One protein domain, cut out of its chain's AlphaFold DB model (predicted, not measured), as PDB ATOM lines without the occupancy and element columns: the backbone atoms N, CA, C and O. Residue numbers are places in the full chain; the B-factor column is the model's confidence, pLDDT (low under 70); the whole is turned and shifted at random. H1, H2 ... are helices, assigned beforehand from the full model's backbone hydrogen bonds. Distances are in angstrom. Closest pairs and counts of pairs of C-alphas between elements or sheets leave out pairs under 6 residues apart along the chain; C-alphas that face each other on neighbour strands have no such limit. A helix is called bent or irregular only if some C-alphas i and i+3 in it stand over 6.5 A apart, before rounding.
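AT A GLANCE: This is residues 2 to 75 of the 87 residues of an uncharacterized protein of Hoeflea sp. BRH_c9 (UniProt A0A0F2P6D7). Three helices are joined end to end in an open zigzag: the longest, H3, meets one end of H2 in a V and sticks out from it as a long arm with residues 54 to 75, while H1 folds back from the other end of H2 as a splayed helical hairpin. There is no packed core, and the free ends of H1 and H3 point away from the short contacts that H2 makes with each. The printed part has 74 residues, with three named helices in the order H1, H2, H3 and no named strand, and its class is all helix. It is only just loose, close to extended, with a radius of gyration of the C-alphas of 16.9 A, and its C-alphas span 48 by 34 by 25 A.

IN THESE COORDINATES: Find C-alpha 47 at (30.462, -9.021, 21.116), where H3 begins; residues 47 to 72 carry it over 37.3 A to C-alpha 72 at (60.545, -11.106, -0.798). H3 is neither bent nor irregular, but only just: C-alphas 49 and 52 are 6.2 A apart. Before it, look for H2 in residues 24 to 45, 31.3 A long. H1 is residues 2 to 21, 28.7 A long, from C-alpha 2 at (25.817, 13.000, 16.030).

HOW THE PARTS SIT: Start at the foot of H3, where residues 48 to 50 alone touch residues 38 to 42 of H2. The closest C-alphas there are those of Ile 42 and Ala 49, 5.1 A apart. The two helices run opposite ways at a steep tilt of 57 degrees. Go next to residues 26 to 30 of H2, which alone touch H1, and there only its residues 15 to 20. The closest C-alphas are those of Ala 19 and Lys 27, 4.9 A apart. H1 and H2 form a helical hairpin, running opposite ways at a shallow tilt of 31 degrees. H1 and H3 are apart. Along the backbones of H1 and H2, each O of residue i is within hydrogen-bond range of N of residue i+4; in H3 this holds for 20 of 22 pairs.

THE WHOLE: The two C-alphas farthest apart are those of Thr 4 and Ile 75, at 50.8 A. Residues 2 to 11, 43 to 48 and 54 to 75 stand free. The printed part has no cut, and both links, H1 to H2 and H2 to H3, are tight, with 2 residues and 1 residue between the helices. The mean pLDDT of the printed part is 83.1; look for values under 70 at residue 47 and at residues 73 to 75.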
ATOM      1  N   ALA A   2      24.597  12.866  16.845       71.31
ATOM      2  CA  ALA A   2      25.817  13.000  16.030       71.31
ATOM      3  C   ALA A   2      26.851  13.989  16.615       71.31
ATOM      4  O   ALA A   2      28.029  13.661  16.721       71.31
ATOM      5  N   LEU A   3      26.400  15.161  17.084       83.19
ATOM      6  CA  LEU A   3      27.277  16.173  17.693       83.19
ATOM      7  C   LEU A   3      27.978  15.662  18.963       83.19
ATOM      8  O   LEU A   3      29.159  15.908  19.166       83.19
ATOM      9  N   THR A   4      27.260  14.907  19.796       81.38
ATOM     10  CA  THR A   4      27.803  14.313  21.025       81.38
ATOM     11  C   THR A   4      28.855  13.251  20.723       81.38
ATOM     12  O   THR A   4      29.879  13.217  21.390       81.38
ATOM     13  N   ILE A   5      28.648  12.424  19.692       81.69
ATOM     14  CA  ILE A   5      29.642  11.424  19.268       81.69
ATOM     15  C   ILE A   5      30.914  12.122  18.772       81.69
ATOM     16  O   ILE A   5      32.006  11.771  19.209       81.69
ATOM     17  N   LEU A   6      30.783  13.153  17.931       82.88
ATOM     18  CA  LEU A   6      31.923  13.953  17.468       82.88
ATOM     19  C   LEU A   6      32.673  14.626  18.624       82.88
ATOM     20  O   LEU A   6      33.902  14.629  18.623       82.88
ATOM     21  N   ALA A   7      31.958  15.141  19.628       84.25
ATOM     22  CA  ALA A   7      32.572  15.722  20.818       84.25
ATOM     23  C   ALA A   7      33.378  14.681  21.612       84.25
ATOM     24  O   ALA A   7      34.517  14.954  21.979       84.25
ATOM     25  N   TYR A   8      32.846  13.471  21.821       81.62
ATOM     26  CA  TYR A   8      33.592  12.396  22.486       81.62
ATOM     27  C   TYR A   8      34.832  11.971  21.697       81.62
ATOM     28  O   TYR A   8      35.898  11.805  22.287       81.62
ATOM     29  N   VAL A   9      34.723  11.847  20.371       83.19
ATOM     30  CA  VAL A   9      35.869  11.535  19.503       83.19
ATOM     31  C   VAL A   9      36.936  12.627  19.604       83.19
ATOM     32  O   VAL A   9      38.115  12.313  19.762       83.19
ATOM     33  N   ALA A  10      36.535  13.900  19.584       84.38
ATOM     34  CA  ALA A  10      37.450  15.026  19.739       84.38
ATOM     35  C   ALA A  10      38.135  15.033  21.114       84.38
ATOM     36  O   ALA A  10      39.344  15.241  21.188       84.38
ATOM     37  N   VAL A  11      37.394  14.756  22.192       84.94
ATOM     38  CA  VAL A  11      37.941  14.683  23.556       84.94
ATOM     39  C   VAL A  11      38.945  13.538  23.677       84.94
ATOM     40  O   VAL A  11      40.075  13.769  24.099       84.94
ATOM     41  N   ILE A  12      38.592  12.322  23.253       83.88
ATOM     42  CA  ILE A  12      39.506  11.167  23.295       83.88
ATOM     43  C   ILE A  12      40.752  11.433  22.441       83.88
ATOM     44  O   ILE A  12      41.868  11.149  22.878       83.88
ATOM     45  N   GLY A  13      40.581  12.028  21.257       81.25
ATOM     46  CA  GLY A  13      41.689  12.427  20.390       81.25
ATOM     47  C   GLY A  13      42.603  13.468  21.040       81.25
ATOM     48  O   GLY A  13      43.824  13.343  20.963       81.25
ATOM     49  N   PHE A  14      42.034  14.453  21.738       84.88
ATOM     50  CA  PHE A  14      42.796  15.463  22.469       84.88
ATOM     51  C   PHE A  14      43.561  14.865  23.657       84.88
ATOM     52  O   PHE A  14      44.734  15.183  23.842       84.88
ATOM     53  N   LEU A  15      42.949  13.947  24.416       81.62
ATOM     54  CA  LEU A  15      43.637  13.225  25.493       81.62
ATOM     55  C   LEU A  15      44.767  12.343  24.952       81.62
ATOM     56  O   LEU A  15      45.852  12.340  25.527       81.62
ATOM     57  N   GLY A  16      44.547  11.639  23.840       81.88
ATOM     58  CA  GLY A  16      45.585  10.828  23.202       81.88
ATOM     59  C   GLY A  16      46.745  11.678  22.686       81.88
ATOM     60  O   GLY A  16      47.908  11.334  22.887       81.88
ATOM     61  N   TRP A  17      46.447  12.833  22.090       83.56
ATOM     62  CA  TRP A  17      47.462  13.791  21.651       83.56
ATOM     63  C   TRP A  17      48.246  14.396  22.821       83.56
ATOM     64  O   TRP A  17      49.473  14.492  22.752       83.56
ATOM     65  N   SER A  18      47.554  14.754  23.908       80.75
ATOM     66  CA  SER A  18      48.183  15.225  25.142       80.75
ATOM     67  C   SER A  18      49.096  14.149  25.720       80.75
ATOM     68  O   SER A  18      50.265  14.418  25.961       80.75
ATOM     69  N   ALA A  19      48.611  12.915  25.859       79.75
ATOM     70  CA  ALA A  19      49.408  11.801  26.359       79.75
ATOM     71  C   ALA A  19      50.636  11.543  25.476       79.75
ATOM     72  O   ALA A  19      51.710  11.245  25.987       79.75
ATOM     73  N   TRP A  20      50.524  11.701  24.153       79.81
ATOM     74  CA  TRP A  20      51.656  11.463  23.261       79.81
ATOM     75  C   TRP A  20      52.774  12.507  23.405       79.81
ATOM     76  O   TRP A  20      53.951  12.156  23.259       79.81
ATOM     77  N   ARG A  21      52.410  13.762  23.705       81.81
ATOM     78  CA  ARG A  21      53.341  14.879  23.942       81.81
ATOM     79  C   ARG A  21      53.867  14.964  25.371       81.81
ATOM     80  O   ARG A  21      54.925  15.560  25.562       81.81
ATOM     81  N   SER A  22      53.149  14.412  26.340       75.38
ATOM     82  CA  SER A  22      53.558  14.422  27.741       75.38
ATOM     83  C   SER A  22      54.494  13.246  28.092       75.38
ATOM     84  O   SER A  22      54.927  12.488  27.214       75.38
ATOM     85  N   GLY A  23      54.878  13.134  29.366       83.06
ATOM     86  CA  GLY A  23      55.868  12.174  29.850       83.06
ATOM     87  C   GLY A  23      55.376  10.722  29.859       83.06
ATOM     88  O   GLY A  23      54.198  10.425  29.650       83.06
ATOM     89  N   ASP A  24      56.291   9.790  30.141       84.06
ATOM     90  CA  ASP A  24      56.012   8.346  30.090       84.06
ATOM     91  C   ASP A  24      54.865   7.916  31.017       84.06
ATOM     92  O   ASP A  24      54.083   7.030  30.674       84.06
ATOM     93  N   THR A  25      54.695   8.587  32.159       85.25
ATOM     94  CA  THR A  25      53.617   8.275  33.113       85.25
ATOM     95  C   THR A  25      52.231   8.552  32.522       85.25
ATOM     96  O   THR A  25      51.320   7.738  32.675       85.25
ATOM     97  N   GLU A  26      52.053   9.663  31.803       83.69
ATOM     98  CA  GLU A  26      50.754  10.037  31.224       83.69
ATOM     99  C   GLU A  26      50.375   9.127  30.053       83.69
ATOM    100  O   GLU A  26      49.202   8.777  29.899       83.69
ATOM    101  N   LYS A  27      51.365   8.658  29.282       81.38
ATOM    102  CA  LYS A  27      51.158   7.633  28.246       81.38
ATOM    103  C   LYS A  27      50.643   6.333  28.840       81.38
ATOM    104  O   LYS A  27      49.669   5.776  28.332       81.38
ATOM    105  N   VAL A  28      51.274   5.866  29.917       86.81
ATOM    106  CA  VAL A  28      50.868   4.628  30.594       86.81
ATOM    107  C   VAL A  28      49.462   4.776  31.167       86.81
ATOM    108  O   VAL A  28      48.623   3.908  30.935       86.81
ATOM    109  N   MET A  29      49.155   5.890  31.839       85.69
ATOM    110  CA  MET A  29      47.809   6.123  32.375       85.69
ATOM    111  C   MET A  29      46.743   6.211  31.279       85.69
ATOM    112  O   MET A  29      45.656   5.657  31.444       85.69
ATOM    113  N   PHE A  30      47.040   6.852  30.146       85.38
ATOM    114  CA  PHE A  30      46.124   6.890  29.006       85.38
ATOM    115  C   PHE A  30      45.880   5.490  28.433       85.38
ATOM    116  O   PHE A  30      44.729   5.115  28.218       85.38
ATOM    117  N   ALA A  31      46.937   4.694  28.247       84.38
ATOM    118  CA  ALA A  31      46.821   3.326  27.749       84.38
ATOM    119  C   ALA A  31      46.001   2.437  28.701       84.38
ATOM    120  O   ALA A  31      45.091   1.739  28.255       84.38
ATOM    121  N   VAL A  32      46.264   2.503  30.009       89.19
ATOM    122  CA  VAL A  32      45.513   1.743  31.023       89.19
ATOM    123  C   VAL A  32      44.041   2.156  31.036       89.19
ATOM    124  O   VAL A  32      43.166   1.292  30.991       89.19
ATOM    125  N   ASN A  33      43.747   3.459  31.028       89.56
ATOM    126  CA  ASN A  33      42.370   3.952  30.975       89.56
ATOM    127  C   ASN A  33      41.656   3.542  29.685       89.56
ATOM    128  O   ASN A  33      40.478   3.192  29.727       89.56
ATOM    129  N   LEU A  34      42.356   3.542  28.550       86.12
ATOM    130  CA  LEU A  34      41.799   3.099  27.277       86.12
ATOM    131  C   LEU A  34      41.439   1.610  27.323       86.12
ATOM    132  O   LEU A  34      40.339   1.240  26.919       86.12
ATOM    133  N   VAL A  35      42.319   0.767  27.873       86.12
ATOM    134  CA  VAL A  35      42.052  -0.669  28.063       86.12
ATOM    135  C   VAL A  35      40.879  -0.889  29.020       86.12
ATOM    136  O   VAL A  35      39.998  -1.692  28.722       86.12
ATOM    137  N   LEU A  36      40.810  -0.157  30.135       87.69
ATOM    138  CA  LEU A  36      39.703  -0.246  31.097       87.69
ATOM    139  C   LEU A  36      38.363   0.189  30.489       87.69
ATOM    140  O   LEU A  36      37.349  -0.490  30.676       87.69
ATOM    141  N   LEU A  37      38.350   1.289  29.734       85.56
ATOM    142  CA  LEU A  37      37.175   1.747  28.992       85.56
ATOM    143  C   LEU A  37      36.716   0.679  27.996       85.56
ATOM    144  O   LEU A  37      35.523   0.412  27.857       85.56
ATOM    145  N   TRP A  38      37.665   0.038  27.326       82.50
ATOM    146  CA  TRP A  38      37.381  -0.989  26.339       82.50
ATOM    147  C   TRP A  38      36.859  -2.285  26.960       82.50
ATOM    148  O   TRP A  38      35.872  -2.833  26.476       82.50
ATOM    149  N   LEU A  39      37.436  -2.729  28.081       85.31
ATOM    150  CA  LEU A  39      36.907  -3.839  28.880       85.31
ATOM    151  C   LEU A  39      35.489  -3.539  29.375       85.31
ATOM    152  O   LEU A  39      34.616  -4.402  29.301       85.31
ATOM    153  N   SER A  40      35.236  -2.302  29.803       84.25
ATOM    154  CA  SER A  40      33.897  -1.853  30.196       84.25
ATOM    155  C   SER A  40      32.919  -1.926  29.020       84.25
ATOM    156  O   SER A  40      31.788  -2.378  29.186       84.25
ATOM    157  N   ALA A  41      33.355  -1.553  27.813       82.25
ATOM    158  CA  ALA A  41      32.546  -1.674  26.603       82.25
ATOM    159  C   ALA A  41      32.262  -3.141  26.235       82.25
ATOM    160  O   ALA A  41      31.134  -3.459  25.863       82.25
ATOM    161  N   ILE A  42      33.240  -4.041  26.389       84.31
ATOM    162  CA  ILE A  42      33.042  -5.489  26.207       84.31
ATOM    163  C   ILE A  42      32.027  -6.021  27.217       84.31
ATOM    164  O   ILE A  42      31.173  -6.820  26.853       84.31
ATOM    165  N   TRP A  43      32.068  -5.561  28.464       83.44
ATOM    166  CA  TRP A  43      31.132  -6.021  29.485       83.44
ATOM    167  C   TRP A  43      29.706  -5.493  29.263       83.44
ATOM    168  O   TRP A  43      28.742  -6.235  29.424       83.44
ATOM    169  N   LEU A  44      29.568  -4.226  28.855       83.38
ATOM    170  CA  LEU A  44      28.270  -3.562  28.700       83.38
ATOM    171  C   LEU A  44      27.575  -3.884  27.368       83.38
ATOM    172  O   LEU A  44      26.355  -4.016  27.324       83.38
ATOM    173  N   TYR A  45      28.343  -3.992  26.282       78.19
ATOM    174  CA  TYR A  45      27.813  -4.218  24.936       78.19
ATOM    175  C   TYR A  45      28.063  -5.640  24.426       78.19
ATOM    176  O   TYR A  45      27.332  -6.094  23.549       78.19
ATOM    177  N   GLY A  46      29.049  -6.364  24.968       79.00
ATOM    178  CA  GLY A  46      29.377  -7.732  24.565       79.00
ATOM    179  C   GLY A  46      30.205  -7.804  23.279       79.00
ATOM    180  O   GLY A  46      31.138  -7.031  23.048       79.00
ATOM    181  N   TYR A  47      29.820  -8.737  22.406       67.75
ATOM    182  CA  TYR A  47      30.462  -9.021  21.116       67.75
ATOM    183  C   TYR A  47      30.690  -7.801  20.189       67.75
ATOM    184  O   TYR A  47      31.745  -7.738  19.561       67.75
ATOM    185  N   PRO A  48      29.788  -6.799  20.102       73.50
ATOM    186  CA  PRO A  48      29.984  -5.596  19.293       73.50
ATOM    187  C   PRO A  48      31.278  -4.835  19.603       73.50
ATOM    188  O   PRO A  48      31.908  -4.303  18.691       73.50
ATOM    189  N   ALA A  49      31.715  -4.819  20.867       76.81
ATOM    190  CA  ALA A  49      32.950  -4.145  21.264       76.81
ATOM    191  C   ALA A  49      34.214  -4.909  20.824       76.81
ATOM    192  O   ALA A  49      35.266  -4.294  20.662       76.81
ATOM    193  N   LEU A  50      34.108  -6.222  20.576       76.94
ATOM    194  CA  LEU A  50      35.202  -7.071  20.086       76.94
ATOM    195  C   LEU A  50      35.413  -6.961  18.567       76.94
ATOM    196  O   LEU A  50      36.488  -7.285  18.064       76.94
ATOM    197  N   ILE A  51      34.415  -6.479  17.822       77.38
ATOM    198  CA  ILE A  51      34.504  -6.359  16.359       77.38
ATOM    199  C   ILE A  51      35.565  -5.324  15.967       77.38
ATOM    200  O   ILE A  51      36.380  -5.591  15.091       77.38
ATOM    201  N   GLY A  52      35.605  -4.174  16.647       80.19
ATOM    202  CA  GLY A  52      36.614  -3.132  16.422       80.19
ATOM    203  C   GLY A  52      38.060  -3.656  16.478       80.19
ATOM    204  O   GLY A  52      38.757  -3.579  15.465       80.19
ATOM    205  N   PRO A  53      38.521  -4.229  17.611       78.69
ATOM    206  CA  PRO A  53      39.844  -4.848  17.701       78.69
ATOM    207  C   PRO A  53      40.102  -5.913  16.651       78.69
ATOM    208  O   PRO A  53      41.179  -5.930  16.063       78.69
ATOM    209  N   ALA A  54      39.134  -6.804  16.430       79.81
ATOM    210  CA  ALA A  54      39.297  -7.911  15.500       79.81
ATOM    211  C   ALA A  54      39.531  -7.404  14.071       79.81
ATOM    212  O   ALA A  54      40.412  -7.907  13.379       79.81
ATOM    213  N   VAL A  55      38.799  -6.368  13.653       86.94
ATOM    214  CA  VAL A  55      38.981  -5.732  12.343       86.94
ATOM    215  C   VAL A  55      40.349  -5.055  12.248       86.94
ATOM    216  O   VAL A  55      41.055  -5.257  11.262       86.94
ATOM    217  N   VAL A  56      40.763  -4.301  13.272       87.75
ATOM    218  CA  VAL A  56      42.087  -3.650  13.286       87.75
ATOM    219  C   VAL A  56      43.214  -4.687  13.219       87.75
ATOM    220  O   VAL A  56      44.153  -4.512  12.443       87.75
ATOM    221  N   ALA A  57      43.101  -5.784  13.971       85.62
ATOM    222  CA  ALA A  57      44.062  -6.883  13.947       85.62
ATOM    223  C   ALA A  57      44.083  -7.602  12.589       85.62
ATOM    224  O   ALA A  57      45.150  -7.887  12.054       85.62
ATOM    225  N   ALA A  58      42.922  -7.865  11.989       88.62
ATOM    226  CA  ALA A  58      42.854  -8.489  10.671       88.62
ATOM    227  C   ALA A  58      43.532  -7.620   9.597       88.62
ATOM    228  O   ALA A  58      44.319  -8.128   8.796       88.62
ATOM    229  N   ILE A  59      43.273  -6.307   9.609       91.94
ATOM    230  CA  ILE A  59      43.898  -5.351   8.684       91.94
ATOM    231  C   ILE A  59      45.414  -5.304   8.899       91.94
ATOM    232  O   ILE A  59      46.160  -5.314   7.920       91.94
ATOM    233  N   SER A  60      45.887  -5.274  10.149       93.00
ATOM    234  CA  SER A  60      47.325  -5.224  10.434       93.00
ATOM    235  C   SER A  60      48.047  -6.500  10.000       93.00
ATOM    236  O   SER A  60      49.113  -6.406   9.393       93.00
ATOM    237  N   TYR A  61      47.454  -7.677  10.223       91.69
ATOM    238  CA  TYR A  61      47.997  -8.946   9.732       91.69
ATOM    239  C   TYR A  61      48.047  -8.996   8.208       91.69
ATOM    240  O   TYR A  61      49.074  -9.378   7.649       91.69
ATOM    241  N   LEU A  62      46.982  -8.568   7.525       92.75
ATOM    242  CA  LEU A  62      46.983  -8.483   6.064       92.75
ATOM    243  C   LEU A  62      48.070  -7.537   5.551       92.75
ATOM    244  O   LEU A  62      48.812  -7.899   4.641       92.75
ATOM    245  N   ALA A  63      48.199  -6.352   6.148       93.06
ATOM    246  CA  ALA A  63      49.242  -5.400   5.782       93.06
ATOM    247  C   ALA A  63      50.643  -5.995   5.991       93.06
ATOM    248  O   ALA A  63      51.499  -5.862   5.121       93.06
ATOM    249  N   LEU A  64      50.866  -6.694   7.106       93.12
ATOM    250  CA  LEU A  64      52.137  -7.346   7.413       93.12
ATOM    251  C   LEU A  64      52.466  -8.450   6.403       93.12
ATOM    252  O   LEU A  64      53.592  -8.497   5.911       93.12
ATOM    253  N   LEU A  65      51.487  -9.281   6.038       92.06
ATOM    254  CA  LEU A  65      51.651 -10.295   4.995       92.06
ATOM    255  C   LEU A  65      52.006  -9.658   3.648       92.06
ATOM    256  O   LEU A  65      52.974 -10.072   3.017       92.06
ATOM    257  N   VAL A  66      51.290  -8.609   3.237       92.00
ATOM    258  CA  VAL A  66      51.579  -7.876   1.992       92.00
ATOM    259  C   VAL A  66      52.991  -7.289   2.008       92.00
ATOM    260  O   VAL A  66      53.710  -7.383   1.011       92.00
ATOM    261  N   VAL A  67      53.418  -6.708   3.129       91.94
ATOM    262  CA  VAL A  67      54.778  -6.179   3.285       91.94
ATOM    263  C   VAL A  67      55.804  -7.301   3.155       91.94
ATOM    264  O   VAL A  67      56.702  -7.185   2.331       91.94
ATOM    265  N   MET A  68      55.646  -8.409   3.880       90.38
ATOM    266  CA  MET A  68      56.575  -9.542   3.798       90.38
ATOM    267  C   MET A  68      56.668 -10.118   2.381       90.38
ATOM    268  O   MET A  68      57.769 -10.269   1.855       90.38
ATOM    269  N   THR A  69      55.533 -10.372   1.729       89.50
ATOM    270  CA  THR A  69      55.504 -10.907   0.360       89.50
ATOM    271  C   THR A  69      56.119  -9.934  -0.647       89.50
ATOM    272  O   THR A  69      56.875 -10.343  -1.524       89.50
ATOM    273  N   SER A  70      55.834  -8.634  -0.530       86.50
ATOM    274  CA  SER A  70      56.403  -7.627  -1.437       86.50
ATOM    275  C   SER A  70      57.893  -7.366  -1.191       86.50
ATOM    276  O   SER A  70      58.612  -7.038  -2.136       86.50
ATOM    277  N   SER A  71      58.373  -7.534   0.043       79.31
ATOM    278  CA  SER A  71      59.799  -7.515   0.370       79.31
ATOM    279  C   SER A  71      60.535  -8.696  -0.255       79.31
ATOM    280  O   SER A  71      61.599  -8.484  -0.828       79.31
ATOM    281  N   ASP A  72      59.959  -9.897  -0.204       72.69
ATOM    282  CA  ASP A  72      60.545 -11.106  -0.798       72.69
ATOM    283  C   ASP A  72      60.655 -10.997  -2.332       72.69
ATOM    284  O   ASP A  72      61.718 -11.217  -2.905       72.69
ATOM    285  N   LEU A  73      59.608 -10.480  -2.991       68.12
ATOM    286  CA  LEU A  73      59.603 -10.183  -4.436       68.12
ATOM    287  C   LEU A  73      60.677  -9.175  -4.881       68.12
ATOM    288  O   LEU A  73      61.004  -9.107  -6.066       68.12
ATOM    289  N   ARG A  74      61.198  -8.350  -3.966       65.31
ATOM    290  CA  ARG A  74      62.247  -7.363  -4.265       65.31
ATOM    291  C   ARG A  74      63.657  -7.928  -4.145       65.31
ATOM    292  O   ARG A  74      64.588  -7.234  -4.553       65.31
ATOM    293  N   ILE A  75      63.834  -9.132  -3.600       68.75
ATOM    294  CA  ILE A  75      65.144  -9.775  -3.492       68.75
ATOM    295  C   ILE A  75      65.425 -10.496  -4.819       68.75
ATOM    296  O   ILE A  75      64.736 -11.461  -5.146       68.75
TER     297      ILE A  75